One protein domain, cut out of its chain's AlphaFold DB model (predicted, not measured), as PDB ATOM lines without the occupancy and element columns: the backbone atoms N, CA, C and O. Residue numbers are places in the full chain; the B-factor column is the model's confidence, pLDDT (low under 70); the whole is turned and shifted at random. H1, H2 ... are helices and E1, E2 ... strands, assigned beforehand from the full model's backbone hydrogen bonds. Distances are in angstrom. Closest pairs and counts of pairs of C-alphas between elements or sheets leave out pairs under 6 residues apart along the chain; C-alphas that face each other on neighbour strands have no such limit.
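AT A GLANCE: This is residues 7 to 201 of the 725 residues of an uncharacterized protein of Luteibacter sp. OK325 (UniProt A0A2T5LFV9). What shape does one see first? A long helix, H4, runs through the middle, between a small sheet E1 E3 E2 and a second small sheet E7 E9 E8 that meets it mainly at the edge strand E7. H2 and H3 pack on one side of H4, H5 and H6 on the opposite side; H1 folds back on H2, and the small hairpin E4 E5 lies next to E7. What is it made of, and how large is it? The 195 printed residues hold six named helices and nine named strands, in the order H1 H2 H3 E1 E2 E3 H4 E4 E5 H5 H6 E6 E7 E8 E9; both three-stranded sheets are mixed, E4 E5 is antiparallel, and the class is mixed, helices and strands. The whole is compact, with a radius of gyration of the C-alphas of 16.4 A and spans of 50 by 43 by 33 A.

IN THESE COORDINATES: What comes first? H1, residues 7 to 17, begins at C-alpha 7 (122.571, 165.923, 55.908); H2, residues 23 to 34, is 17.0 A long from first to last C-alpha, and H3 is residues 37 to 48. E1, residues 54 to 58, E2, residues 69 to 71, and E3, residues 76 to 80, follow. What comes after? H4, residues 93 to 110, is 25.7 A long and begins at C-alpha 93 (117.355, 159.521, 32.028). Then come E4, 113 to 115, E5, 118 to 120, H5, 125 to 137, 17.6 A long, H6, 139 to 148, E6, 156 to 160, E7, 164 to 167, E8, 177 to 179, and E9, 184 to 187.

HOW THE PARTS SIT: What does the hub H4 touch? It touches H2, H3, H5 and H6, among them H3 at a steep tilt of 46 degrees, with C-alphas 39 and 103 closest at 5.4 A, and H5, with H4's residues 105 to 109 alone, C-alphas 109 and 128 closest at 6.2 A. In each of the six helices every O i to N i+4 pair is within hydrogen-bond range. How do the sheets stand? H4 and the sheet E1 E3 E2 make two layers, a helix on one face of a sheet, at a height over the sheet of 9.1 A. N 56 and O 77 of parallel E1 and E3 are 2.9 A apart, N 69 and O 78 of the hairpin E2 and E3 2.8 A, N 166 and O 185 of parallel E7 and E9 2.9 A. And E6? It pairs with no named strand.

THE WHOLE: How far does it reach? The C-alphas farthest apart, those of Ser 87 and Asn 171, are 50.6 A apart, and the printed part has no cut. Which link is long, and where is confidence low? The link from E3 to H4, 12 residues, is long; pLDDT is under 70 at residues 19 to 21, 59 to 63, 112 to 121, 169 to 175 and 196 to 198.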
ATOM      1  N   GLN A   7     121.808 167.170  55.952       96.44
ATOM      2  CA  GLN A   7     122.571 165.923  55.908       96.44
ATOM      3  C   GLN A   7     122.810 165.466  54.465       96.44
ATOM      4  O   GLN A   7     123.941 165.164  54.098       96.44
ATOM      5  N   LEU A   8     121.769 165.449  53.630       95.88
ATOM      6  CA  LEU A   8     121.879 165.085  52.218       95.88
ATOM      7  C   LEU A   8     122.667 166.138  51.422       95.88
ATOM      8  O   LEU A   8     123.442 165.783  50.535       95.88
ATOM      9  N   GLU A   9     122.524 167.418  51.771       96.25
ATOM     10  CA  GLU A   9     123.304 168.520  51.200       96.25
ATOM     11  C   GLU A   9     124.807 168.323  51.441       96.25
ATOM     12  O   GLU A   9     125.598 168.433  50.504       96.25
ATOM     13  N   ALA A  10     125.194 167.950  52.667       95.25
ATOM     14  CA  ALA A  10     126.581 167.639  53.007       95.25
ATOM     15  C   ALA A  10     127.126 166.467  52.172       95.25
ATOM     16  O   ALA A  10     128.222 166.561  51.631       95.25
ATOM     17  N   MET A  11     126.337 165.404  51.973       94.94
ATOM     18  CA  MET A  11     126.747 164.250  51.155       94.94
ATOM     19  C   MET A  11     126.969 164.615  49.684       94.94
ATOM     20  O   MET A  11     127.905 164.114  49.058       94.94
ATOM     21  N   LEU A  12     126.113 165.472  49.121       93.56
ATOM     22  CA  LEU A  12     126.270 165.975  47.753       93.56
ATOM     23  C   LEU A  12     127.489 166.905  47.632       93.56
ATOM     24  O   LEU A  12     128.185 166.861  46.617       93.56
ATOM     25  N   GLY A  13     127.771 167.704  48.666       91.44
ATOM     26  CA  GLY A  13     128.986 168.518  48.762       91.44
ATOM     27  C   GLY A  13     130.256 167.665  48.821       91.44
ATOM     28  O   GLY A  13     131.176 167.874  48.033       91.44
ATOM     29  N   ASP A  14     130.281 166.640  49.671       91.00
ATOM     30  CA  ASP A  14     131.405 165.704  49.780       91.00
ATOM     31  C   ASP A  14     131.648 164.947  48.469       91.00
ATOM     32  O   ASP A  14     132.795 164.745  48.060       91.00
ATOM     33  N   PHE A  15     130.575 164.556  47.774       91.62
ATOM     34  CA  PHE A  15     130.661 163.948  46.447       91.62
ATOM     35  C   PHE A  15     131.301 164.889  45.418       91.62
ATOM     36  O   PHE A  15     132.034 164.427  44.551       91.62
ATOM     37  N   GLN A  16     131.080 166.201  45.511       88.50
ATOM     38  CA  GLN A  16     131.697 167.184  44.614       88.50
ATOM     39  C   GLN A  16     133.203 167.372  44.867       88.50
ATOM     40  O   GLN A  16     133.947 167.666  43.933       88.50
ATOM     41  N   VAL A  17     133.653 167.240  46.119       84.31
ATOM     42  CA  VAL A  17     135.045 167.526  46.521       84.31
ATOM     43  C   VAL A  17     135.995 166.358  46.229       84.31
ATOM     44  O   VAL A  17     137.198 166.568  46.066       84.31
ATOM     45  N   ARG A  18     135.491 165.122  46.130       80.06
ATOM     46  CA  ARG A  18     136.325 163.955  45.797       80.06
ATOM     47  C   ARG A  18     136.898 164.104  44.379       80.06
ATOM     48  O   ARG A  18     136.178 164.268  43.404       80.06
ATOM     49  N   SER A  19     138.222 164.029  44.260       52.75
ATOM     50  CA  SER A  19     138.992 164.390  43.056       52.75
ATOM     51  C   SER A  19     138.706 163.548  41.801       52.75
ATOM     52  O   SER A  19     139.121 163.934  40.711       52.75
ATOM     53  N   SER A  20     137.980 162.431  41.924       62.66
ATOM     54  CA  SER A  20     137.551 161.572  40.809       62.66
ATOM     55  C   SER A  20     136.136 161.873  40.285       62.66
ATOM     56  O   SER A  20     135.750 161.377  39.225       62.66
ATOM     57  N   THR A  21     135.353 162.693  40.988       67.56
ATOM     58  CA  THR A  21     133.946 162.994  40.690       67.56
ATOM     59  C   THR A  21     133.809 164.470  40.317       67.56
ATOM     60  O   THR A  21     133.438 165.309  41.127       67.56
ATOM     61  N   GLY A  22     134.163 164.816  39.073       73.69
ATOM     62  CA  GLY A  22     134.231 166.213  38.616       73.69
ATOM     63  C   GLY A  22     132.953 167.044  38.879       73.69
ATOM     64  O   GLY A  22     131.851 166.484  38.895       73.69
ATOM     65  N   PRO A  23     133.050 168.389  39.011       82.00
ATOM     66  CA  PRO A  23     131.961 169.253  39.495       82.00
ATOM     67  C   PRO A  23     130.634 169.108  38.741       82.00
ATOM     68  O   PRO A  23     129.558 169.214  39.325       82.00
ATOM     69  N   GLN A  24     130.693 168.827  37.438       86.56
ATOM     70  CA  GLN A  24     129.501 168.667  36.605       86.56
ATOM     71  C   GLN A  24     128.704 167.402  36.952       86.56
ATOM     72  O   GLN A  24     127.474 167.431  36.926       86.56
ATOM     73  N   ARG A  25     129.369 166.312  37.355       90.44
ATOM     74  CA  ARG A  25     128.689 165.077  37.780       90.44
ATOM     75  C   ARG A  25     127.940 165.276  39.097       90.44
ATOM     76  O   ARG A  25     126.853 164.732  39.257       90.44
ATOM     77  N   ALA A  26     128.462 166.105  40.005       90.25
ATOM     78  CA  ALA A  26     127.757 166.475  41.233       90.25
ATOM     79  C   ALA A  26     126.473 167.276  40.949       90.25
ATOM     80  O   ALA A  26     125.432 167.009  41.549       90.25
ATOM     81  N   VAL A  27     126.518 168.201  39.980       92.50
ATOM     82  CA  VAL A  27     125.327 168.942  39.524       92.50
ATOM     83  C   VAL A  27     124.290 167.997  38.912       92.50
ATOM     84  O   VAL A  27     123.115 168.076  39.264       92.50
ATOM     85  N   GLN A  28     124.721 167.061  38.058       95.06
ATOM     86  CA  GLN A  28     123.833 166.042  37.487       95.06
ATOM     87  C   GLN A  28     123.202 165.161  38.575       95.06
ATOM     88  O   GLN A  28     121.995 164.938  38.549       95.06
ATOM     89  N   LEU A  29     123.979 164.691  39.561       95.62
ATOM     90  CA  LEU A  29     123.458 163.880  40.666       95.62
ATOM     91  C   LEU A  29     122.397 164.635  41.469       95.62
ATOM     92  O   LEU A  29     121.310 164.107  41.697       95.62
ATOM     93  N   ARG A  30     122.678 165.885  41.852       95.31
ATOM     94  CA  ARG A  30     121.703 166.736  42.547       95.31
ATOM     95  C   ARG A  30     120.408 166.851  41.749       95.31
ATOM     96  O   ARG A  30     119.337 166.566  42.279       95.31
ATOM     97  N   ALA A  31     120.511 167.202  40.470       94.94
ATOM     98  CA  ALA A  31     119.349 167.354  39.606       94.94
ATOM     99  C   ALA A  31     118.564 166.037  39.443       94.94
ATOM    100  O   ALA A  31     117.337 166.057  39.405       94.94
ATOM    101  N   ALA A  32     119.242 164.885  39.399       96.19
ATOM    102  CA  ALA A  32     118.589 163.576  39.351       96.19
ATOM    103  C   ALA A  32     117.826 163.245  40.645       96.19
ATOM    104  O   ALA A  32     116.711 162.726  40.580       96.19
ATOM    105  N   VAL A  33     118.395 163.573  41.810       95.62
ATOM    106  CA  VAL A  33     117.734 163.404  43.117       95.62
ATOM    107  C   VAL A  33     116.493 164.295  43.225       95.62
ATOM    108  O   VAL A  33     115.452 163.849  43.710       95.62
ATOM    109  N   GLU A  34     116.572 165.531  42.735       94.00
ATOM    110  CA  GLU A  34     115.464 166.497  42.759       94.00
ATOM    111  C   GLU A  34     114.385 166.222  41.699       94.00
ATOM    112  O   GLU A  34     113.241 166.650  41.861       94.00
ATOM    113  N   ALA A  35     114.696 165.451  40.650       92.12
ATOM    114  CA  ALA A  35     113.758 165.098  39.579       92.12
ATOM    115  C   ALA A  35     112.586 164.201  40.034       92.12
ATOM    116  O   ALA A  35     111.672 163.915  39.253       92.12
ATOM    117  N   SER A  36     112.602 163.709  41.276       87.94
ATOM    118  CA  SER A  36     111.539 162.882  41.842       87.94
ATOM    119  C   SER A  36     111.326 163.194  43.315       87.94
ATOM    120  O   SER A  36     112.217 163.010  44.142       87.94
ATOM    121  N   GLU A  37     110.101 163.588  43.670       89.94
ATOM    122  CA  GLU A  37     109.741 163.801  45.073       89.94
ATOM    123  C   GLU A  37     109.873 162.511  45.902       89.94
ATOM    124  O   GLU A  37     110.243 162.576  47.073       89.94
ATOM    125  N   LEU A  38     109.636 161.341  45.297       88.69
ATOM    126  CA  LEU A  38     109.810 160.042  45.949       88.69
ATOM    127  C   LEU A  38     111.284 159.793  46.308       88.69
ATOM    128  O   LEU A  38     111.597 159.487  47.457       88.69
ATOM    129  N   THR A  39     112.190 160.012  45.350       94.06
ATOM    130  CA  THR A  39     113.643 159.869  45.543       94.06
ATOM    131  C   THR A  39     114.156 160.842  46.589       94.06
ATOM    132  O   THR A  39     114.837 160.436  47.530       94.06
ATOM    133  N   LEU A  40     113.769 162.115  46.472       94.50
ATOM    134  CA  LEU A  40     114.159 163.150  47.418       94.50
ATOM    135  C   LEU A  40     113.692 162.823  48.842       94.50
ATOM    136  O   LEU A  40     114.464 162.975  49.788       94.50
ATOM    137  N   ARG A  41     112.447 162.362  49.019       92.00
ATOM    138  CA  ARG A  41     111.917 161.974  50.336       92.00
ATOM    139  C   ARG A  41     112.694 160.801  50.935       92.00
ATOM    140  O   ARG A  41     113.088 160.890  52.095       92.00
ATOM    141  N   ALA A  42     112.936 159.744  50.160       92.44
ATOM    142  CA  ALA A  42     113.645 158.555  50.631       92.44
ATOM    143  C   ALA A  42     115.104 158.857  51.011       92.44
ATOM    144  O   ALA A  42     115.535 158.517  52.112       92.44
ATOM    145  N   PHE A  43     115.849 159.567  50.159       95.62
ATOM    146  CA  PHE A  43     117.233 159.941  50.460       95.62
ATOM    147  C   PHE A  43     117.345 160.947  51.605       95.62
ATOM    148  O   PHE A  43     118.232 160.799  52.440       95.62
ATOM    149  N   ASN A  44     116.429 161.916  51.719       95.25
ATOM    150  CA  ASN A  44     116.391 162.801  52.887       95.25
ATOM    151  C   ASN A  44     116.159 162.016  54.184       95.25
ATOM    152  O   ASN A  44     116.836 162.280  55.178       95.25
ATOM    153  N   ALA A  45     115.209 161.076  54.187       92.81
ATOM    154  CA  ALA A  45     114.909 160.260  55.361       92.81
ATOM    155  C   ALA A  45     116.119 159.408  55.772       92.81
ATOM    156  O   ALA A  45     116.507 159.423  56.939       92.81
ATOM    157  N   ALA A  46     116.764 158.744  54.811       93.38
ATOM    158  CA  ALA A  46     117.949 157.928  55.067       93.38
ATOM    159  C   ALA A  46     119.163 158.757  55.518       93.38
ATOM    160  O   ALA A  46     119.898 158.348  56.418       93.38
ATOM    161  N   ALA A  47     119.354 159.948  54.943       95.00
ATOM    162  CA  ALA A  47     120.411 160.865  55.356       95.00
ATOM    163  C   ALA A  47     120.181 161.406  56.776       95.00
ATOM    164  O   ALA A  47     121.110 161.451  57.579       95.00
ATOM    165  N   ALA A  48     118.939 161.766  57.114       94.25
ATOM    166  CA  ALA A  48     118.576 162.220  58.457       94.25
ATOM    167  C   ALA A  48     118.730 161.111  59.509       94.25
ATOM    168  O   ALA A  48     119.151 161.386  60.629       94.25
ATOM    169  N   ALA A  49     118.428 159.862  59.140       92.06
ATOM    170  CA  ALA A  49     118.623 158.690  59.991       92.06
ATOM    171  C   ALA A  49     120.096 158.240  60.090       92.06
ATOM    172  O   ALA A  49     120.413 157.356  60.885       92.06
ATOM    173  N   GLY A  50     121.001 158.803  59.280       92.62
ATOM    174  CA  GLY A  50     122.411 158.406  59.222       92.62
ATOM    175  C   GLY A  50     122.658 157.010  58.631       92.62
ATOM    176  O   GLY A  50     123.770 156.481  58.759       92.62
ATOM    177  N   THR A  51     121.641 156.409  58.001       91.81
ATOM    178  CA  THR A  51     121.724 155.108  57.316       91.81
ATOM    179  C   THR A  51     122.315 155.249  55.918       91.81
ATOM    180  O   THR A  51     123.006 154.352  55.449       91.81
ATOM    181  N   MET A  52     122.121 156.405  55.283       95.00
ATOM    182  CA  MET A  52     122.881 156.840  54.113       95.00
ATOM    183  C   MET A  52     123.847 157.947  54.536       95.00
ATOM    184  O   MET A  52     123.496 158.797  55.348       95.00
ATOM    185  N   ARG A  53     125.077 157.907  54.024       95.81
ATOM    186  CA  ARG A  53     126.210 158.741  54.456       95.81
ATOM    187  C   ARG A  53     127.039 159.298  53.309       95.81
ATOM    188  O   ARG A  53     127.789 160.240  53.524       95.81
ATOM    189  N   SER A  54     126.977 158.708  52.116       95.19
ATOM    190  CA  SER A  54     127.755 159.188  50.969       95.19
ATOM    191  C   SER A  54     127.216 158.678  49.638       95.19
ATOM    192  O   SER A  54     126.562 157.636  49.576       95.19
ATOM    193  N   PHE A  55     127.574 159.391  48.572       94.94
ATOM    194  CA  PHE A  55     127.534 158.888  47.204       94.94
ATOM    195  C   PHE A  55     128.954 158.599  46.712       94.94
ATOM    196  O   PHE A  55     129.919 159.223  47.161       94.94
ATOM    197  N   GLN A  56     129.076 157.682  45.760       92.00
ATOM    198  CA  GLN A  56     130.314 157.428  45.028       92.00
ATOM    199  C   GLN A  56     130.008 157.003  43.588       92.00
ATOM    200  O   GLN A  56     128.903 156.549  43.293       92.00
ATOM    201  N   ILE A  57     130.977 157.172  42.689       89.38
ATOM    202  CA  ILE A  57     130.914 156.613  41.335       89.38
ATOM    203  C   ILE A  57     131.719 155.319  41.329       89.38
ATOM    204  O   ILE A  57     132.861 155.303  41.787       89.38
ATOM    205  N   ASP A  58     131.126 154.259  40.798       84.38
ATOM    206  CA  ASP A  58     131.831 153.013  40.520       84.38
ATOM    207  C   ASP A  58     132.709 153.209  39.277       84.38
ATOM    208  O   ASP A  58     132.214 153.603  38.216       84.38
ATOM    209  N   THR A  59     134.017 152.997  39.408       67.00
ATOM    210  CA  THR A  59     134.964 153.071  38.288       67.00
ATOM    211  C   THR A  59     134.976 151.748  37.524       67.00
ATOM    212  O   THR A  59     134.968 150.683  38.141       67.00
ATOM    213  N   GLU A  60     135.013 151.811  36.189       53.84
ATOM    214  CA  GLU A  60     135.018 150.632  35.309       53.84
ATOM    215  C   GLU A  60     136.098 149.609  35.724       53.84
ATOM    216  O   GLU A  60     137.253 149.969  35.948       53.84
ATOM    217  N   GLY A  61     135.702 148.335  35.868       55.91
ATOM    218  CA  GLY A  61     136.556 147.226  36.336       55.91
ATOM    219  C   GLY A  61     136.035 146.494  37.585       55.91
ATOM    220  O   GLY A  61     136.489 145.396  37.896       55.91
ATOM    221  N   SER A  62     135.054 147.075  38.278       58.25
ATOM    222  CA  SER A  62     134.307 146.464  39.383       58.25
ATOM    223  C   SER A  62     133.067 145.713  38.869       58.25
ATOM    224  O   SER A  62     132.558 145.979  37.782       58.25
ATOM    225  N   ARG A  63     132.602 144.742  39.663       69.25
ATOM    226  CA  ARG A  63     131.383 143.931  39.495       69.25
ATOM    227  C   ARG A  63     130.231 144.694  38.813       69.25
ATOM    228  O   ARG A  63     129.973 145.832  39.183       69.25
ATOM    229  N   ALA A  64     129.467 144.023  37.937       81.94
ATOM    230  CA  ALA A  64     128.319 144.600  37.221       81.94
ATOM    231  C   ALA A  64     127.469 145.542  38.097       81.94
ATOM    232  O   ALA A  64     127.074 145.195  39.222       81.94
ATOM    233  N   ASN A  65     127.225 146.744  37.582       89.06
ATOM    234  CA  ASN A  65     126.538 147.824  38.271       89.06
ATOM    235  C   ASN A  65     125.680 148.592  37.257       89.06
ATOM    236  O   ASN A  65     126.129 149.542  36.635       89.06
ATOM    237  N   HIS A  66     124.450 148.140  37.039       93.69
ATOM    238  CA  HIS A  66     123.502 148.755  36.113       93.69
ATOM    239  C   HIS A  66     122.467 149.628  36.828       93.69
ATOM    240  O   HIS A  66     122.003 150.608  36.252       93.69
ATOM    241  N   VAL A  67     122.087 149.284  38.062       95.50
ATOM    242  CA  VAL A  67     121.065 150.002  38.844       95.50
ATOM    243  C   VAL A  67     121.633 150.733  40.058       95.50
ATOM    244  O   VAL A  67     120.858 151.258  40.852       95.50
ATOM    245  N   GLY A  68     122.956 150.780  40.223       94.94
ATOM    246  CA  GLY A  68     123.611 151.270  41.434       94.94
ATOM    247  C   GLY A  68     123.786 150.177  42.495       94.94
ATOM    248  O   GLY A  68     123.279 149.054  42.364       94.94
ATOM    249  N   ARG A  69     124.495 150.517  43.575       95.00
ATOM    250  CA  ARG A  69     124.684 149.663  44.756       95.00
ATOM    251  C   ARG A  69     124.636 150.470  46.050       95.00
ATOM    252  O   ARG A  69     125.447 151.368  46.232       95.00
ATOM    253  N   PHE A  70     123.782 150.085  46.984       95.19
ATOM    254  CA  PHE A  70     123.778 150.558  48.358       95.19
ATOM    255  C   PHE A  70     124.513 149.568  49.262       95.19
ATOM    256  O   PHE A  70     124.093 148.416  49.410       95.19
ATOM    257  N   ASP A  71     125.604 150.033  49.861       92.56
ATOM    258  CA  ASP A  71     126.319 149.361  50.940       92.56
ATOM    259  C   ASP A  71     125.711 149.809  52.274       92.56
ATOM    260  O   ASP A  71     125.939 150.936  52.718       92.56
ATOM    261  N   SER A  72     124.920 148.935  52.899       88.44
ATOM    262  CA  SER A  72     124.232 149.229  54.160       88.44
ATOM    263  C   SER A  72     125.171 149.325  55.363       88.44
ATOM    264  O   SER A  72     124.807 149.946  56.355       88.44
ATOM    265  N   GLU A  73     126.361 148.720  55.300       88.00
ATOM    266  CA  GLU A  73     127.347 148.788  56.387       88.00
ATOM    267  C   GLU A  73     128.076 150.133  56.362       88.00
ATOM    268  O   GLU A  73     128.267 150.773  57.397       88.00
ATOM    269  N   ARG A  74     128.446 150.600  55.163       91.06
ATOM    270  CA  ARG A  74     129.118 151.895  54.969       91.06
ATOM    271  C   ARG A  74     128.150 153.069  54.820       91.06
ATOM    272  O   ARG A  74     128.570 154.223  54.914       91.06
ATOM    273  N   GLY A  75     126.876 152.796  54.554       93.50
ATOM    274  CA  GLY A  75     125.881 153.797  54.183       93.50
ATOM    275  C   GLY A  75     126.220 154.502  52.866       93.50
ATOM    276  O   GLY A  75     125.993 155.703  52.740       93.50
ATOM    277  N   SER A  76     126.828 153.812  51.898       94.19
ATOM    278  CA  SER A  76     127.291 154.430  50.647       94.19
ATOM    279  C   SER A  76     126.466 153.974  49.449       94.19
ATOM    280  O   SER A  76     126.264 152.775  49.264       94.19
ATOM    281  N   VAL A  77     126.005 154.923  48.630       95.56
ATOM    282  CA  VAL A  77     125.342 154.650  47.347       95.56
ATOM    283  C   VAL A  77     126.354 154.818  46.214       95.56
ATOM    284  O   VAL A  77     126.774 155.928  45.890       95.56
ATOM    285  N   SER A  78     126.733 153.703  45.599       93.69
ATOM    286  CA  SER A  78     127.566 153.637  44.402       93.69
ATOM    287  C   SER A  78     126.710 153.736  43.144       93.69
ATOM    288  O   SER A  78     125.781 152.950  42.960       93.69
ATOM    289  N   LEU A  79     127.031 154.676  42.263       93.88
ATOM    290  CA  LEU A  79     126.332 154.915  41.003       93.88
ATOM    291  C   LEU A  79     127.240 154.536  39.825       93.88
ATOM    292  O   LEU A  79     128.443 154.793  39.888       93.88
ATOM    293  N   PRO A  80     126.701 153.950  38.744       92.06
ATOM    294  CA  PRO A  80     127.503 153.610  37.582       92.06
ATOM    295  C   PRO A  80     128.010 154.864  36.878       92.06
ATOM    296  O   PRO A  80     127.249 155.806  36.637       92.06
ATOM    297  N   SER A  81     129.292 154.868  36.513       89.19
ATOM    298  CA  SER A  81     129.907 155.954  35.741       89.19
ATOM    299  C   SER A  81     129.156 156.235  34.437       89.19
ATOM    300  O   SER A  81     128.962 157.400  34.094       89.19
ATOM    301  N   SER A  82     128.660 155.185  33.773       89.50
ATOM    302  CA  SER A  82     127.914 155.249  32.512       89.50
ATOM    303  C   SER A  82     126.585 156.007  32.600       89.50
ATOM    304  O   SER A  82     126.062 156.434  31.574       89.50
ATOM    305  N   ALA A  83     126.028 156.195  33.802       92.75
ATOM    306  CA  ALA A  83     124.820 156.997  33.980       92.75
ATOM    307  C   ALA A  83     125.100 158.506  33.876       92.75
ATOM    308  O   ALA A  83     124.175 159.292  33.675       92.75
ATOM    309  N   PHE A  84     126.352 158.943  34.005       92.19
ATOM    310  CA  PHE A  84     126.716 160.357  33.938       92.19
ATOM    311  C   PHE A  84     127.110 160.768  32.522       92.19
ATOM    312  O   PHE A  84     127.702 159.999  31.772       92.19
ATOM    313  N   ARG A  85     126.845 162.029  32.172       89.81
ATOM    314  CA  ARG A  85     127.481 162.659  31.009       89.81
ATOM    315  C   ARG A  85     128.852 163.183  31.395       89.81
ATOM    316  O   ARG A  85     129.025 163.706  32.501       89.81
ATOM    317  N   ASP A  86     129.773 163.163  30.441       84.19
ATOM    318  CA  ASP A  86     131.072 163.825  30.591       84.19
ATOM    319  C   ASP A  86     130.946 165.347  30.653       84.19
ATOM    320  O   ASP A  86     131.789 166.007  31.258       84.19
ATOM    321  N   SER A  87     129.872 165.905  30.074       82.50
ATOM    322  CA  SER A  87     129.575 167.329  30.168       82.50
ATOM    323  C   SER A  87     128.089 167.676  30.325       82.50
ATOM    324  O   SER A  87     127.196 166.925  29.921       82.50
ATOM    325  N   GLY A  88     127.827 168.851  30.904       84.31
ATOM    326  CA  GLY A  88     126.492 169.428  31.071       84.31
ATOM    327  C   GLY A  88     125.890 169.225  32.466       84.31
ATOM    328  O   GLY A  88     126.288 168.343  33.224       84.31
ATOM    329  N   ALA A  89     124.925 170.085  32.806       85.19
ATOM    330  CA  ALA A  89     124.270 170.105  34.118       85.19
ATOM    331  C   ALA A  89     123.026 169.203  34.204       85.19
ATOM    332  O   ALA A  89     122.633 168.798  35.294       85.19
ATOM    333  N   ALA A  90     122.390 168.900  33.067       92.00
ATOM    334  CA  ALA A  90     121.170 168.104  33.043       92.00
ATOM    335  C   ALA A  90     121.475 166.616  33.302       92.00
ATOM    336  O   ALA A  90     122.358 166.062  32.638       92.00
ATOM    337  N   PRO A  91     120.744 165.954  34.215       94.81
ATOM    338  CA  PRO A  91     120.914 164.530  34.470       94.81
ATOM    339  C   PRO A  91     120.458 163.710  33.262       94.81
ATOM    340  O   PRO A  91     119.535 164.096  32.539       94.81
ATOM    341  N   THR A  92     121.082 162.553  33.043       95.94
ATOM    342  CA  THR A  92     120.584 161.600  32.045       95.94
ATOM    343  C   THR A  92     119.306 160.917  32.548       95.94
ATOM    344  O   THR A  92     119.109 160.787  33.762       95.94
ATOM    345  N   PRO A  93     118.451 160.407  31.641       96.31
ATOM    346  CA  PRO A  93     117.355 159.521  32.028       96.31
ATOM    347  C   PRO A  93     117.833 158.308  32.838       96.31
ATOM    348  O   PRO A  93     117.171 157.913  33.795       96.31
ATOM    349  N   ASP A  94     119.009 157.763  32.507       96.25
ATOM    350  CA  ASP A  94     119.588 156.612  33.201       96.25
ATOM    351  C   ASP A  94     120.000 156.940  34.645       96.25
ATOM    352  O   ASP A  94     119.731 156.159  35.558       96.25
ATOM    353  N   LEU A  95     120.564 158.128  34.890       96.75
ATOM    354  CA  LEU A  95     120.902 158.594  36.237       96.75
ATOM    355  C   LEU A  95     119.649 158.821  37.084       96.75
ATOM    356  O   LEU A  95     119.626 158.433  38.252       96.75
ATOM    357  N   ILE A  96     118.592 159.399  36.500       97.56
ATOM    358  CA  ILE A  96     117.294 159.557  37.173       97.56
ATOM    359  C   ILE A  96     116.731 158.183  37.553       97.56
ATOM    360  O   ILE A  96     116.336 157.976  38.703       97.56
ATOM    361  N   ALA A  97     116.710 157.238  36.613       98.00
ATOM    362  CA  ALA A  97     116.187 155.898  36.847       98.00
ATOM    363  C   ALA A  97     117.002 155.138  37.905       98.00
ATOM    364  O   ALA A  97     116.434 154.553  38.827       98.00
ATOM    365  N   THR A  98     118.331 155.226  37.832       97.69
ATOM    366  CA  THR A  98     119.257 154.650  38.814       97.69
ATOM    367  C   THR A  98     119.013 155.226  40.207       97.69
ATOM    368  O   THR A  98     118.849 154.469  41.162       97.69
ATOM    369  N   CYS A  99     118.913 156.554  40.345       97.88
ATOM    370  CA  CYS A  99     118.631 157.192  41.635       97.88
ATOM    371  C   CYS A  99     117.287 156.738  42.215       97.88
ATOM    372  O   CYS A  99     117.174 156.543  43.425       97.88
ATOM    373  N   ARG A 100     116.273 156.516  41.371       96.94
ATOM    374  CA  ARG A 100     114.978 155.988  41.815       96.94
ATOM    375  C   ARG A 100     115.077 154.561  42.320       96.94
ATOM    376  O   ARG A 100     114.640 154.308  43.440       96.94
ATOM    377  N   VAL A 101     115.703 153.663  41.563       97.94
ATOM    378  CA  VAL A 101     115.909 152.275  42.006       97.94
ATOM    379  C   VAL A 101     116.712 152.228  43.308       97.94
ATOM    380  O   VAL A 101     116.297 151.567  44.259       97.94
ATOM    381  N   GLN A 102     117.790 153.009  43.414       97.12
ATOM    382  CA  GLN A 102     118.566 153.113  44.652       97.12
ATOM    383  C   GLN A 102     117.754 153.683  45.814       97.12
ATOM    384  O   GLN A 102     117.873 153.192  46.931       97.12
ATOM    385  N   SER A 103     116.880 154.662  45.578       95.75
ATOM    386  CA  SER A 103     116.020 155.194  46.638       95.75
ATOM    387  C   SER A 103     115.050 154.150  47.200       95.75
ATOM    388  O   SER A 103     114.842 154.116  48.413       95.75
ATOM    389  N   MET A 104     114.547 153.239  46.357       95.62
ATOM    390  CA  MET A 104     113.732 152.101  46.800       95.62
ATOM    391  C   MET A 104     114.550 151.115  47.642       95.62
ATOM    392  O   MET A 104     114.083 150.659  48.679       95.62
ATOM    393  N   LEU A 105     115.782 150.812  47.229       95.62
ATOM    394  CA  LEU A 105     116.670 149.881  47.937       95.62
ATOM    395  C   LEU A 105     117.166 150.433  49.278       95.62
ATOM    396  O   LEU A 105     117.210 149.704  50.265       95.62
ATOM    397  N   VAL A 106     117.490 151.726  49.337       94.69
ATOM    398  CA  VAL A 106     117.842 152.420  50.583       94.69
ATOM    399  C   VAL A 106     116.654 152.418  51.543       94.69
ATOM    400  O   VAL A 106     116.821 152.119  52.726       94.69
ATOM    401  N   ALA A 107     115.443 152.697  51.048       91.94
ATOM    402  CA  ALA A 107     114.229 152.628  51.856       91.94
ATOM    403  C   ALA A 107     113.932 151.196  52.334       91.94
ATOM    404  O   ALA A 107     113.581 151.010  53.492       91.94
ATOM    405  N   PHE A 108     114.144 150.180  51.496       92.44
ATOM    406  CA  PHE A 108     113.986 148.772  51.872       92.44
ATOM    407  C   PHE A 108     114.988 148.333  52.953       92.44
ATOM    408  O   PHE A 108     114.643 147.577  53.859       92.44
ATOM    409  N   ALA A 109     116.221 148.841  52.892       91.06
ATOM    410  CA  ALA A 109     117.274 148.536  53.859       91.06
ATOM    411  C   ALA A 109     117.101 149.248  55.211       91.06
ATOM    412  O   ALA A 109     117.461 148.702  56.249       91.06
ATOM    413  N   SER A 110     116.608 150.489  55.200       80.56
ATOM    414  CA  SER A 110     116.618 151.373  56.380       80.56
ATOM    415  C   SER A 110     115.241 151.731  56.931       80.56
ATOM    416  O   SER A 110     115.140 152.254  58.040       80.56
ATOM    417  N   GLY A 111     114.188 151.485  56.158       71.25
ATOM    418  CA  GLY A 111     112.820 151.818  56.514       71.25
ATOM    419  C   GLY A 111     112.144 150.759  57.378       71.25
ATOM    420  O   GLY A 111     112.646 149.656  57.579       71.25
ATOM    421  N   VAL A 112     110.955 151.107  57.861       62.50
ATOM    422  CA  VAL A 112     110.004 150.129  58.386       62.50
ATOM    423  C   VAL A 112     109.399 149.414  57.187       62.50
ATOM    424  O   VAL A 112     108.565 149.981  56.480       62.50
ATOM    425  N   VAL A 113     109.851 148.192  56.934       64.12
ATOM    426  CA  VAL A 113     109.221 147.324  55.940       64.12
ATOM    427  C   VAL A 113     108.002 146.689  56.600       64.12
ATOM    428  O   VAL A 113     108.009 146.460  57.810       64.12
ATOM    429  N   THR A 114     106.930 146.422  55.860       59.56
ATOM    430  CA  THR A 114     105.839 145.623  56.420       59.56
ATOM    431  C   THR A 114     106.047 144.150  56.103       59.56
ATOM    432  O   THR A 114     106.563 143.791  55.050       59.56
ATOM    433  N   ASN A 115     105.684 143.296  57.054       59.81
ATOM    434  CA  ASN A 115     105.649 141.852  56.915       59.81
ATOM    435  C   ASN A 115     104.200 141.413  57.158       59.81
ATOM    436  O   ASN A 115     103.768 141.263  58.303       59.81
ATOM    437  N   GLY A 116     103.406 141.345  56.086       54.72
ATOM    438  CA  GLY A 116     101.952 141.154  56.180       54.72
ATOM    439  C   GLY A 116     101.233 142.308  56.878       54.72
ATOM    440  O   GLY A 116     100.414 142.085  57.769       54.72
ATOM    441  N   GLY A 117     101.597 143.550  56.541       59.66
ATOM    442  CA  GLY A 117     101.017 144.761  57.132       59.66
ATOM    443  C   GLY A 117     101.524 145.096  58.538       59.66
ATOM    444  O   GLY A 117     101.256 146.187  59.036       59.66
ATOM    445  N   LYS A 118     102.300 144.208  59.175       60.16
ATOM    446  CA  LYS A 118     102.967 144.494  60.451       60.16
ATOM    447  C   LYS A 118     104.322 145.156  60.210       60.16
ATOM    448  O   LYS A 118     105.140 144.569  59.504       60.16
ATOM    449  N   PRO A 119     104.592 146.324  60.811       65.50
ATOM    450  CA  PRO A 119     105.923 146.913  60.856       65.50
ATOM    451  C   PRO A 119     106.976 145.905  61.325       65.50
ATOM    452  O   PRO A 119     106.904 145.396  62.443       65.50
ATOM    453  N   VAL A 120     107.962 145.639  60.482       65.94
ATOM    454  CA  VAL A 120     109.232 145.024  60.863       65.94
ATOM    455  C   VAL A 120     110.348 146.046  60.653       65.94
ATOM    456  O   VAL A 120     110.168 147.053  59.963       65.94
ATOM    457  N   GLY A 121     111.502 145.825  61.289       68.50
ATOM    458  CA  GLY A 121     112.703 146.595  60.963       68.50
ATOM    459  C   GLY A 121     113.072 146.472  59.476       68.50
ATOM    460  O   GLY A 121     112.471 145.687  58.740       68.50
ATOM    461  N   GLY A 122     114.070 147.238  59.038       74.75
ATOM    462  CA  GLY A 122     114.563 147.176  57.660       74.75
ATOM    463  C   GLY A 122     115.027 145.776  57.250       74.75
ATOM    464  O   GLY A 122     115.362 144.936  58.093       74.75
ATOM    465  N   ALA A 123     115.048 145.520  55.942       87.25
ATOM    466  CA  ALA A 123     115.564 144.268  55.404       87.25
ATOM    467  C   ALA A 123     117.037 144.067  55.792       87.25
ATOM    468  O   ALA A 123     117.817 145.019  55.857       87.25
ATOM    469  N   SER A 124     117.437 142.814  56.029       89.44
ATOM    470  CA  SER A 124     118.817 142.527  56.433       89.44
ATOM    471  C   SER A 124     119.831 142.933  55.345       89.44
ATOM    472  O   SER A 124     119.505 142.888  54.152       89.44
ATOM    473  N   PRO A 125     121.089 143.251  55.711       90.31
ATOM    474  CA  PRO A 125     122.150 143.540  54.744       90.31
ATOM    475  C   PRO A 125     122.321 142.456  53.673       90.31
ATOM    476  O   PRO A 125     122.594 142.760  52.513       90.31
ATOM    477  N   GLU A 126     122.130 141.182  54.037       91.12
ATOM    478  CA  GLU A 126     122.183 140.072  53.086       91.12
ATOM    479  C   GLU A 126     121.052 140.142  52.056       91.12
ATOM    480  O   GLU A 126     121.324 140.040  50.860       91.12
ATOM    481  N   MET A 127     119.815 140.385  52.499       92.06
ATOM    482  CA  MET A 127     118.651 140.509  51.614       92.06
ATOM    483  C   MET A 127     118.836 141.641  50.606       92.06
ATOM    484  O   MET A 127     118.659 141.458  49.401       92.06
ATOM    485  N   VAL A 128     119.251 142.809  51.100       93.31
ATOM    486  CA  VAL A 128     119.517 144.004  50.290       93.31
ATOM    487  C   VAL A 128     120.634 143.735  49.284       93.31
ATOM    488  O   VAL A 128     120.525 144.096  48.111       93.31
ATOM    489  N   ARG A 129     121.708 143.065  49.710       92.81
ATOM    490  CA  ARG A 129     122.825 142.688  48.841       92.81
ATOM    491  C   ARG A 129     122.391 141.698  47.760       92.81
ATOM    492  O   ARG A 129     122.746 141.898  46.602       92.81
ATOM    493  N   ASN A 130     121.633 140.658  48.096       94.25
ATOM    494  CA  ASN A 130     121.197 139.636  47.141       94.25
ATOM    495  C   ASN A 130     120.182 140.173  46.125       94.25
ATOM    496  O   ASN A 130     120.321 139.890  44.932       94.25
ATOM    497  N   LEU A 131     119.244 141.026  46.551       95.38
ATOM    498  CA  LEU A 131     118.335 141.720  45.634       95.38
ATOM    499  C   LEU A 131     119.114 142.602  44.652       95.38
ATOM    500  O   LEU A 131     118.953 142.484  43.440       95.38
ATOM    501  N   GLN A 132     120.041 143.424  45.145       95.31
ATOM    502  CA  GLN A 132     120.858 144.279  44.277       95.31
ATOM    503  C   GLN A 132     121.778 143.496  43.347       95.31
ATOM    504  O   GLN A 132     122.033 143.932  42.226       95.31
ATOM    505  N   ASN A 133     122.293 142.351  43.789       94.50
ATOM    506  CA  ASN A 133     123.085 141.466  42.938       94.50
ATOM    507  C   ASN A 133     122.247 140.853  41.822       94.50
ATOM    508  O   ASN A 133     122.765 140.677  40.728       94.50
ATOM    509  N   THR A 134     120.979 140.565  42.103       95.50
ATOM    510  CA  THR A 134     120.025 140.043  41.125       95.50
ATOM    511  C   THR A 134     119.700 141.103  40.077       95.50
ATOM    512  O   THR A 134     119.906 140.869  38.892       95.50
ATOM    513  N   LEU A 135     119.327 142.314  40.509       96.88
ATOM    514  CA  LEU A 135     119.039 143.431  39.600       96.88
ATOM    515  C   LEU A 135     120.246 143.800  38.728       96.88
ATOM    516  O   LEU A 135     120.109 144.007  37.530       96.88
ATOM    517  N   ASN A 136     121.443 143.864  39.317       95.88
ATOM    518  CA  ASN A 136     122.668 144.166  38.578       95.88
ATOM    519  C   ASN A 136     123.220 142.973  37.782       95.88
ATOM    520  O   ASN A 136     124.125 143.162  36.978       95.88
ATOM    521  N   GLY A 137     122.743 141.756  38.041       95.56
ATOM    522  CA  GLY A 137     123.222 140.542  37.387       95.56
ATOM    523  C   GLY A 137     122.580 140.291  36.026       95.56
ATOM    524  O   GLY A 137     123.114 139.497  35.268       95.56
ATOM    525  N   SER A 138     121.462 140.956  35.722       97.75
ATOM    526  CA  SER A 138     120.710 140.821  34.473       97.75
ATOM    527  C   SER A 138     120.511 142.204  33.839       97.75
ATOM    528  O   SER A 138     119.724 142.998  34.365       97.75
ATOM    529  N   PRO A 139     121.207 142.535  32.735       97.19
ATOM    530  CA  PRO A 139     120.996 143.787  32.006       97.19
ATOM    531  C   PRO A 139     119.534 144.028  31.603       97.19
ATOM    532  O   PRO A 139     119.046 145.155  31.724       97.19
ATOM    533  N   TYR A 140     118.816 142.975  31.190       98.25
ATOM    534  CA  TYR A 140     117.378 143.038  30.916       98.25
ATOM    535  C   TYR A 140     116.599 143.478  32.160       98.25
ATOM    536  O   TYR A 140     115.870 144.468  32.116       98.25
ATOM    537  N   LEU A 141     116.818 142.808  33.297       97.69
ATOM    538  CA  LEU A 141     116.129 143.131  34.546       97.69
ATOM    539  C   LEU A 141     116.444 144.555  35.015       97.69
ATOM    540  O   LEU A 141     115.546 145.299  35.398       97.69
ATOM    541  N   ALA A 142     117.710 144.971  34.941       98.19
ATOM    542  CA  ALA A 142     118.120 146.329  35.270       98.19
ATOM    543  C   ALA A 142     117.385 147.380  34.427       98.19
ATOM    544  O   ALA A 142     116.976 148.418  34.957       98.19
ATOM    545  N   SER A 143     117.219 147.115  33.127       98.31
ATOM    546  CA  SER A 143     116.473 147.978  32.210       98.31
ATOM    547  C   SER A 143     114.994 148.046  32.585       98.31
ATOM    548  O   SER A 143     114.456 149.141  32.762       98.31
ATOM    549  N   GLU A 144     114.351 146.898  32.810       98.50
ATOM    550  CA  GLU A 144     112.926 146.833  33.150       98.50
ATOM    551  C   GLU A 144     112.622 147.500  34.496       98.50
ATOM    552  O   GLU A 144     111.646 148.239  34.606       98.50
ATOM    553  N   PHE A 145     113.493 147.356  35.498       98.50
ATOM    554  CA  PHE A 145     113.352 148.058  36.779       98.50
ATOM    555  C   PHE A 145     113.515 149.566  36.645       98.50
ATOM    556  O   PHE A 145     112.738 150.332  37.219       98.50
ATOM    557  N   LYS A 146     114.507 150.011  35.868       98.44
ATOM    558  CA  LYS A 146     114.692 151.432  35.566       98.44
ATOM    559  C   LYS A 146     113.482 151.995  34.821       98.44
ATOM    560  O   LYS A 146     113.018 153.086  35.161       98.44
ATOM    561  N   ARG A 147     112.914 151.233  33.880       98.25
ATOM    562  CA  ARG A 147     111.684 151.580  33.158       98.25
ATOM    563  C   ARG A 147     110.480 151.641  34.098       98.25
ATOM    564  O   ARG A 147     109.806 152.661  34.133       98.25
ATOM    565  N   ALA A 148     110.239 150.626  34.925       98.06
ATOM    566  CA  ALA A 148     109.121 150.603  35.874       98.06
ATOM    567  C   ALA A 148     109.204 151.753  36.894       98.06
ATOM    568  O   ALA A 148     108.201 152.398  37.195       98.06
ATOM    569  N   ALA A 149     110.412 152.083  37.359       97.12
ATOM    570  CA  ALA A 149     110.648 153.195  38.276       97.12
ATOM    571  C   ALA A 149     110.489 154.584  37.623       97.12
ATOM    572  O   ALA A 149     110.438 155.596  38.328       97.12
ATOM    573  N   THR A 150     110.448 154.682  36.289       96.00
ATOM    574  CA  THR A 150     110.390 155.966  35.563       96.00
ATOM    575  C   THR A 150     109.148 156.179  34.716       96.00
ATOM    576  O   THR A 150     108.753 157.330  34.516       96.00
ATOM    577  N   THR A 151     108.472 155.112  34.311       95.38
ATOM    578  CA  THR A 151     107.199 155.167  33.600       95.38
ATOM    579  C   THR A 151     106.067 155.485  34.570       95.38
ATOM    580  O   THR A 151     105.935 154.861  35.622       95.38
ATOM    581  N   ARG A 152     105.248 156.482  34.227       93.50
ATOM    582  CA  ARG A 152     104.021 156.803  34.966       93.50
ATOM    583  C   ARG A 152     102.977 155.719  34.732       93.50
ATOM    584  O   ARG A 152     102.785 155.301  33.595       93.50
ATOM    585  N   ASP A 153     102.283 155.321  35.791       91.88
ATOM    586  CA  ASP A 153     101.116 154.452  35.655       91.88
ATOM    587  C   ASP A 153      99.960 155.261  35.029       91.88
ATOM    588  O   ASP A 153      99.548 156.269  35.616       91.88
ATOM    589  N   PRO A 154      99.415 154.864  33.863       90.69
ATOM    590  CA  PRO A 154      98.312 155.584  33.224       90.69
ATOM    591  C   PRO A 154      97.031 155.593  34.074       90.69
ATOM    592  O   PRO A 154      96.226 156.514  33.957       90.69
ATOM    593  N   THR A 155      96.855 154.614  34.967       89.50
ATOM    594  CA  THR A 155      95.713 154.524  35.894       89.50
ATOM    595  C   THR A 155      95.934 155.308  37.188       89.50
ATOM    596  O   THR A 155      95.011 155.509  37.975       89.50
ATOM    597  N   SER A 156      97.164 155.758  37.443       89.94
ATOM    598  CA  SER A 156      97.552 156.544  38.615       89.94
ATOM    599  C   SER A 156      98.659 157.535  38.233       89.94
ATOM    600  O   SER A 156      99.806 157.347  38.633       89.94
ATOM    601  N   PRO A 157      98.348 158.630  37.504       85.50
ATOM    602  CA  PRO A 157      99.358 159.498  36.876       85.50
ATOM    603  C   PRO A 157     100.340 160.173  37.848       85.50
ATOM    604  O   PRO A 157     101.382 160.690  37.446       85.50
ATOM    605  N   HIS A 158     100.015 160.194  39.142       89.00
ATOM    606  CA  HIS A 158     100.885 160.710  40.198       89.00
ATOM    607  C   HIS A 158     101.918 159.698  40.699       89.00
ATOM    608  O   HIS A 158     102.850 160.100  41.399       89.00
ATOM    609  N   LYS A 159     101.798 158.430  40.302       92.19
ATOM    610  CA  LYS A 159     102.682 157.331  40.679       92.19
ATOM    611  C   LYS A 159     103.478 156.794  39.494       92.19
ATOM    612  O   LYS A 159     103.147 157.052  38.334       92.19
ATOM    613  N   PHE A 160     104.579 156.121  39.788       94.88
ATOM    614  CA  PHE A 160     105.351 155.347  38.813       94.88
ATOM    615  C   PHE A 160     104.957 153.872  38.866       94.88
ATOM    616  O   PHE A 160     104.374 153.438  39.853       94.88
ATOM    617  N   GLY A 161     105.275 153.107  37.819       95.19
ATOM    618  CA  GLY A 161     104.957 151.678  37.744       95.19
ATOM    619  C   GLY A 161     105.503 150.873  38.927       95.19
ATOM    620  O   GLY A 161     104.851 149.948  39.386       95.19
ATOM    621  N   LEU A 162     106.657 151.252  39.479       96.88
ATOM    622  CA  LEU A 162     107.202 150.661  40.701       96.88
ATOM    623  C   LEU A 162     107.793 151.742  41.610       96.88
ATOM    624  O   LEU A 162     108.593 152.564  41.162       96.88
ATOM    625  N   GLU A 163     107.422 151.724  42.892       94.81
ATOM    626  CA  GLU A 163     107.828 152.750  43.863       94.81
ATOM    627  C   GLU A 163     108.485 152.196  45.134       94.81
ATOM    628  O   GLU A 163     109.091 152.967  45.883       94.81
ATOM    629  N   ARG A 164     108.375 150.888  45.410       92.62
ATOM    630  CA  ARG A 164     108.905 150.289  46.647       92.62
ATOM    631  C   ARG A 164     109.028 148.768  46.604       92.62
ATOM    632  O   ARG A 164     108.330 148.087  45.854       92.62
ATOM    633  N   PHE A 165     109.866 148.266  47.506       93.44
ATOM    634  CA  PHE A 165     109.965 146.860  47.880       93.44
ATOM    635  C   PHE A 165     109.461 146.668  49.307       93.44
ATOM    636  O   PHE A 165     109.799 147.464  50.186       93.44
ATOM    637  N   GLU A 166     108.710 145.600  49.551       90.62
ATOM    638  CA  GLU A 166     108.374 145.150  50.902       90.62
ATOM    639  C   GLU A 166     108.527 143.623  51.020       90.62
ATOM    640  O   GLU A 166     108.777 142.926  50.032       90.62
ATOM    641  N   LEU A 167     108.439 143.096  52.244       87.69
ATOM    642  CA  LEU A 167     108.518 141.659  52.490       87.69
ATOM    643  C   LEU A 167     107.118 141.048  52.493       87.69
ATOM    644  O   LEU A 167     106.171 141.598  53.056       87.69
ATOM    645  N   LEU A 168     106.995 139.867  51.895       77.69
ATOM    646  CA  LEU A 168     105.789 139.064  52.050       77.69
ATOM    647  C   LEU A 168     105.617 138.613  53.514       77.69
ATOM    648  O   LEU A 168     106.631 138.303  54.146       77.69
ATOM    649  N   PRO A 169     104.362 138.507  54.014       69.31
ATOM    650  CA  PRO A 169     104.043 137.902  55.308       69.31
ATOM    651  C   PRO A 169     104.773 136.567  55.538       69.31
ATOM    652  O   PRO A 169     104.968 135.811  54.576       69.31
ATOM    653  N   PRO A 170     105.097 136.189  56.793       61.38
ATOM    654  CA  PRO A 170     105.589 134.844  57.069       61.38
ATOM    655  C   PRO A 170     104.517 133.837  56.632       61.38
ATOM    656  O   PRO A 170     103.340 134.039  56.923       61.38
ATOM    657  N   ASN A 171     104.925 132.763  55.952       54.81
ATOM    658  CA  ASN A 171     104.045 131.718  55.398       54.81
ATOM    659  C   ASN A 171     103.224 132.128  54.162       54.81
ATOM    660  O   ASN A 171     102.297 131.416  53.775       54.81
ATOM    661  N   ALA A 172     103.553 133.249  53.516       57.41
ATOM    662  CA  ALA A 172     103.081 133.497  52.160       57.41
ATOM    663  C   ALA A 172     103.701 132.450  51.214       57.41
ATOM    664  O   ALA A 172     104.892 132.503  50.911       57.41
ATOM    665  N   ASN A 173     102.896 131.490  50.757       60.38
ATOM    666  CA  ASN A 173     103.320 130.397  49.872       60.38
ATOM    667  C   ASN A 173     103.353 130.823  48.392       60.38
ATOM    668  O   ASN A 173     102.864 130.111  47.520       60.38
ATOM    669  N   ILE A 174     103.908 132.003  48.105       63.19
ATOM    670  CA  ILE A 174     104.042 132.553  46.748       63.19
ATOM    671  C   ILE A 174     105.478 133.024  46.500       63.19
ATOM    672  O   ILE A 174     106.197 133.384  47.432       63.19
ATOM    673  N   GLY A 175     105.919 132.973  45.238       68.56
ATOM    674  CA  GLY A 175     107.298 133.295  44.851       68.56
ATOM    675  C   GLY A 175     107.640 134.782  44.973       68.56
ATOM    676  O   GLY A 175     108.767 135.116  45.329       68.56
ATOM    677  N   GLY A 176     106.653 135.638  44.736       82.06
ATOM    678  CA  GLY A 176     106.672 137.094  44.794       82.06
ATOM    679  C   GLY A 176     105.242 137.601  44.588       82.06
ATOM    680  O   GLY A 176     104.329 136.793  44.415       82.06
ATOM    681  N   ALA A 177     105.034 138.911  44.691       84.19
ATOM    682  CA  ALA A 177     103.800 139.547  44.237       84.19
ATOM    683  C   ALA A 177     104.043 141.009  43.865       84.19
ATOM    684  O   ALA A 177     104.821 141.707  44.524       84.19
ATOM    685  N   TYR A 178     103.294 141.516  42.894       89.19
ATOM    686  CA  TYR A 178     103.149 142.945  42.647       89.19
ATOM    687  C   TYR A 178     101.788 143.453  43.143       89.19
ATOM    688  O   TYR A 178     100.735 142.966  42.740       89.19
ATOM    689  N   VAL A 179     101.801 144.469  44.009       86.81
ATOM    690  CA  VAL A 179     100.591 145.125  44.523       86.81
ATOM    691  C   VAL A 179     100.409 146.455  43.814       86.81
ATOM    692  O   VAL A 179     101.133 147.425  44.062       86.81
ATOM    693  N   GLY A 180      99.421 146.505  42.927       87.25
ATOM    694  CA  GLY A 180      99.231 147.642  42.042       87.25
ATOM    695  C   GLY A 180      98.663 148.894  42.722       87.25
ATOM    696  O   GLY A 180      98.980 150.000  42.300       87.25
ATOM    697  N   GLU A 181      97.869 148.779  43.789       85.38
ATOM    698  CA  GLU A 181      97.350 149.939  44.542       85.38
ATOM    699  C   GLU A 181      98.491 150.763  45.148       85.38
ATOM    700  O   GLU A 181      98.451 151.998  45.248       85.38
ATOM    701  N   THR A 182      99.519 150.048  45.592       88.25
ATOM    702  CA  THR A 182     100.644 150.583  46.342       88.25
ATOM    703  C   THR A 182     101.907 150.737  45.506       88.25
ATOM    704  O   THR A 182     102.818 151.415  45.993       88.25
ATOM    705  N   HIS A 183     101.928 150.190  44.284       93.12
ATOM    706  CA  HIS A 183     103.080 150.115  43.372       93.12
ATOM    707  C   HIS A 183     104.276 149.448  44.051       93.12
ATOM    708  O   HIS A 183     105.403 149.953  44.033       93.12
ATOM    709  N   THR A 184     103.988 148.332  44.722       92.56
ATOM    710  CA  THR A 184     104.926 147.611  45.587       92.56
ATOM    711  C   THR A 184     105.239 146.246  45.023       92.56
ATOM    712  O   THR A 184     104.326 145.483  44.734       92.56
ATOM    713  N   MET A 185     106.520 145.898  44.985       94.12
ATOM    714  CA  MET A 185     106.938 144.510  44.834       94.12
ATOM    715  C   MET A 185     107.149 143.873  46.209       94.12
ATOM    716  O   MET A 185     107.948 144.358  47.012       94.12
ATOM    717  N   LEU A 186     106.428 142.790  46.477       88.56
ATOM    718  CA  LEU A 186     106.535 141.979  47.680       88.56
ATOM    719  C   LEU A 186     107.420 140.766  47.405       88.56
ATOM    720  O   LEU A 186     107.176 140.012  46.463       88.56
ATOM    721  N   LEU A 187     108.432 140.560  48.246       88.56
ATOM    722  CA  LEU A 187     109.387 139.464  48.095       88.56
ATOM    723  C   LEU A 187     109.425 138.590  49.355       88.56
ATOM    724  O   LEU A 187     109.425 139.122  50.470       88.56
ATOM    725  N   PRO A 188     109.495 137.255  49.228       83.19
ATOM    726  CA  PRO A 188     109.634 136.393  50.387       83.19
ATOM    727  C   PRO A 188     111.035 136.547  50.971       83.19
ATOM    728  O   PRO A 188     112.038 136.375  50.278       83.19
ATOM    729  N   ALA A 189     111.113 136.803  52.278       84.94
ATOM    730  CA  ALA A 189     112.380 136.952  52.994       84.94
ATOM    731  C   ALA A 189     113.338 135.771  52.739       84.94
ATOM    732  O   ALA A 189     114.528 135.971  52.505       84.94
ATOM    733  N   GLY A 190     112.805 134.543  52.706       81.56
ATOM    734  CA  GLY A 190     113.570 133.324  52.439       81.56
ATOM    735  C   GLY A 190     114.120 133.198  51.013       81.56
ATOM    736  O   GLY A 190     115.067 132.445  50.811       81.56
ATOM    737  N   ALA A 191     113.572 133.924  50.033       83.00
ATOM    738  CA  ALA A 191     114.107 133.972  48.668       83.00
ATOM    739  C   ALA A 191     115.229 135.007  48.506       83.00
ATOM    740  O   ALA A 191     115.917 135.006  47.491       83.00
ATOM    741  N   LEU A 192     115.421 135.882  49.498       88.31
ATOM    742  CA  LEU A 192     116.445 136.928  49.507       88.31
ATOM    743  C   LEU A 192     117.713 136.525  50.276       88.31
ATOM    744  O   LEU A 192     118.688 137.272  50.272       88.31
ATOM    745  N   VAL A 193     117.731 135.361  50.924       87.50
ATOM    746  CA  VAL A 193     118.871 134.857  51.707       87.50
ATOM    747  C   VAL A 193     119.266 133.457  51.257       87.50
ATOM    748  O   VAL A 193     118.454 132.712  50.703       87.50
ATOM    749  N   ALA A 194     120.522 133.081  51.482       78.94
ATOM    750  CA  ALA A 194     120.944 131.700  51.285       78.94
ATOM    751  C   ALA A 194     120.355 130.801  52.389       78.94
ATOM    752  O   ALA A 194     120.361 131.156  53.568       78.94
ATOM    753  N   ARG A 195     119.861 129.608  52.031       72.44
ATOM    754  CA  ARG A 195     119.500 128.605  53.049       72.44
ATOM    755  C   ARG A 195     120.781 128.068  53.704       72.44
ATOM    756  O   ARG A 195     121.772 127.898  52.992       72.44
ATOM    757  N   PRO A 196     120.783 127.749  55.012       65.69
ATOM    758  CA  PRO A 196     121.951 127.167  55.671       65.69
ATOM    759  C   PRO A 196     122.507 125.965  54.894       65.69
ATOM    760  O   PRO A 196     121.761 125.054  54.535       65.69
ATOM    761  N   GLY A 197     123.807 125.990  54.588       61.03
ATOM    762  CA  GLY A 197     124.484 124.934  53.827       61.03
ATOM    763  C   GLY A 197     124.181 124.892  52.322       61.03
ATOM    764  O   GLY A 197     124.617 123.960  51.654       61.03
ATOM    765  N   ARG A 198     123.452 125.871  51.762       66.88
ATOM    766  CA  ARG A 198     123.166 125.967  50.320       66.88
ATOM    767  C   ARG A 198     123.589 127.317  49.753       66.88
ATOM    768  O   ARG A 198     123.550 128.337  50.432       66.88
ATOM    769  N   THR A 199     123.956 127.335  48.478       73.38
ATOM    770  CA  THR A 199     124.210 128.581  47.748       73.38
ATOM    771  C   THR A 199     122.906 129.325  47.471       73.38
ATOM    772  O   THR A 199     121.865 128.711  47.235       73.38
ATOM    773  N   PHE A 200     122.969 130.656  47.453       82.31
ATOM    774  CA  PHE A 200     121.860 131.506  47.028       82.31
ATOM    775  C   PHE A 200     121.426 131.163  45.591       82.31
ATOM    776  O   PHE A 200     122.251 131.169  44.675       82.31
ATOM    777  N   ASN A 201     120.138 130.866  45.389       81.38
ATOM    778  CA  ASN A 201     119.604 130.553  44.064       81.38
ATOM    779  C   ASN A 201     119.283 131.850  43.300       81.38
ATOM    780  O   ASN A 201     118.159 132.349  43.317       81.38
TER     781      ASN A 201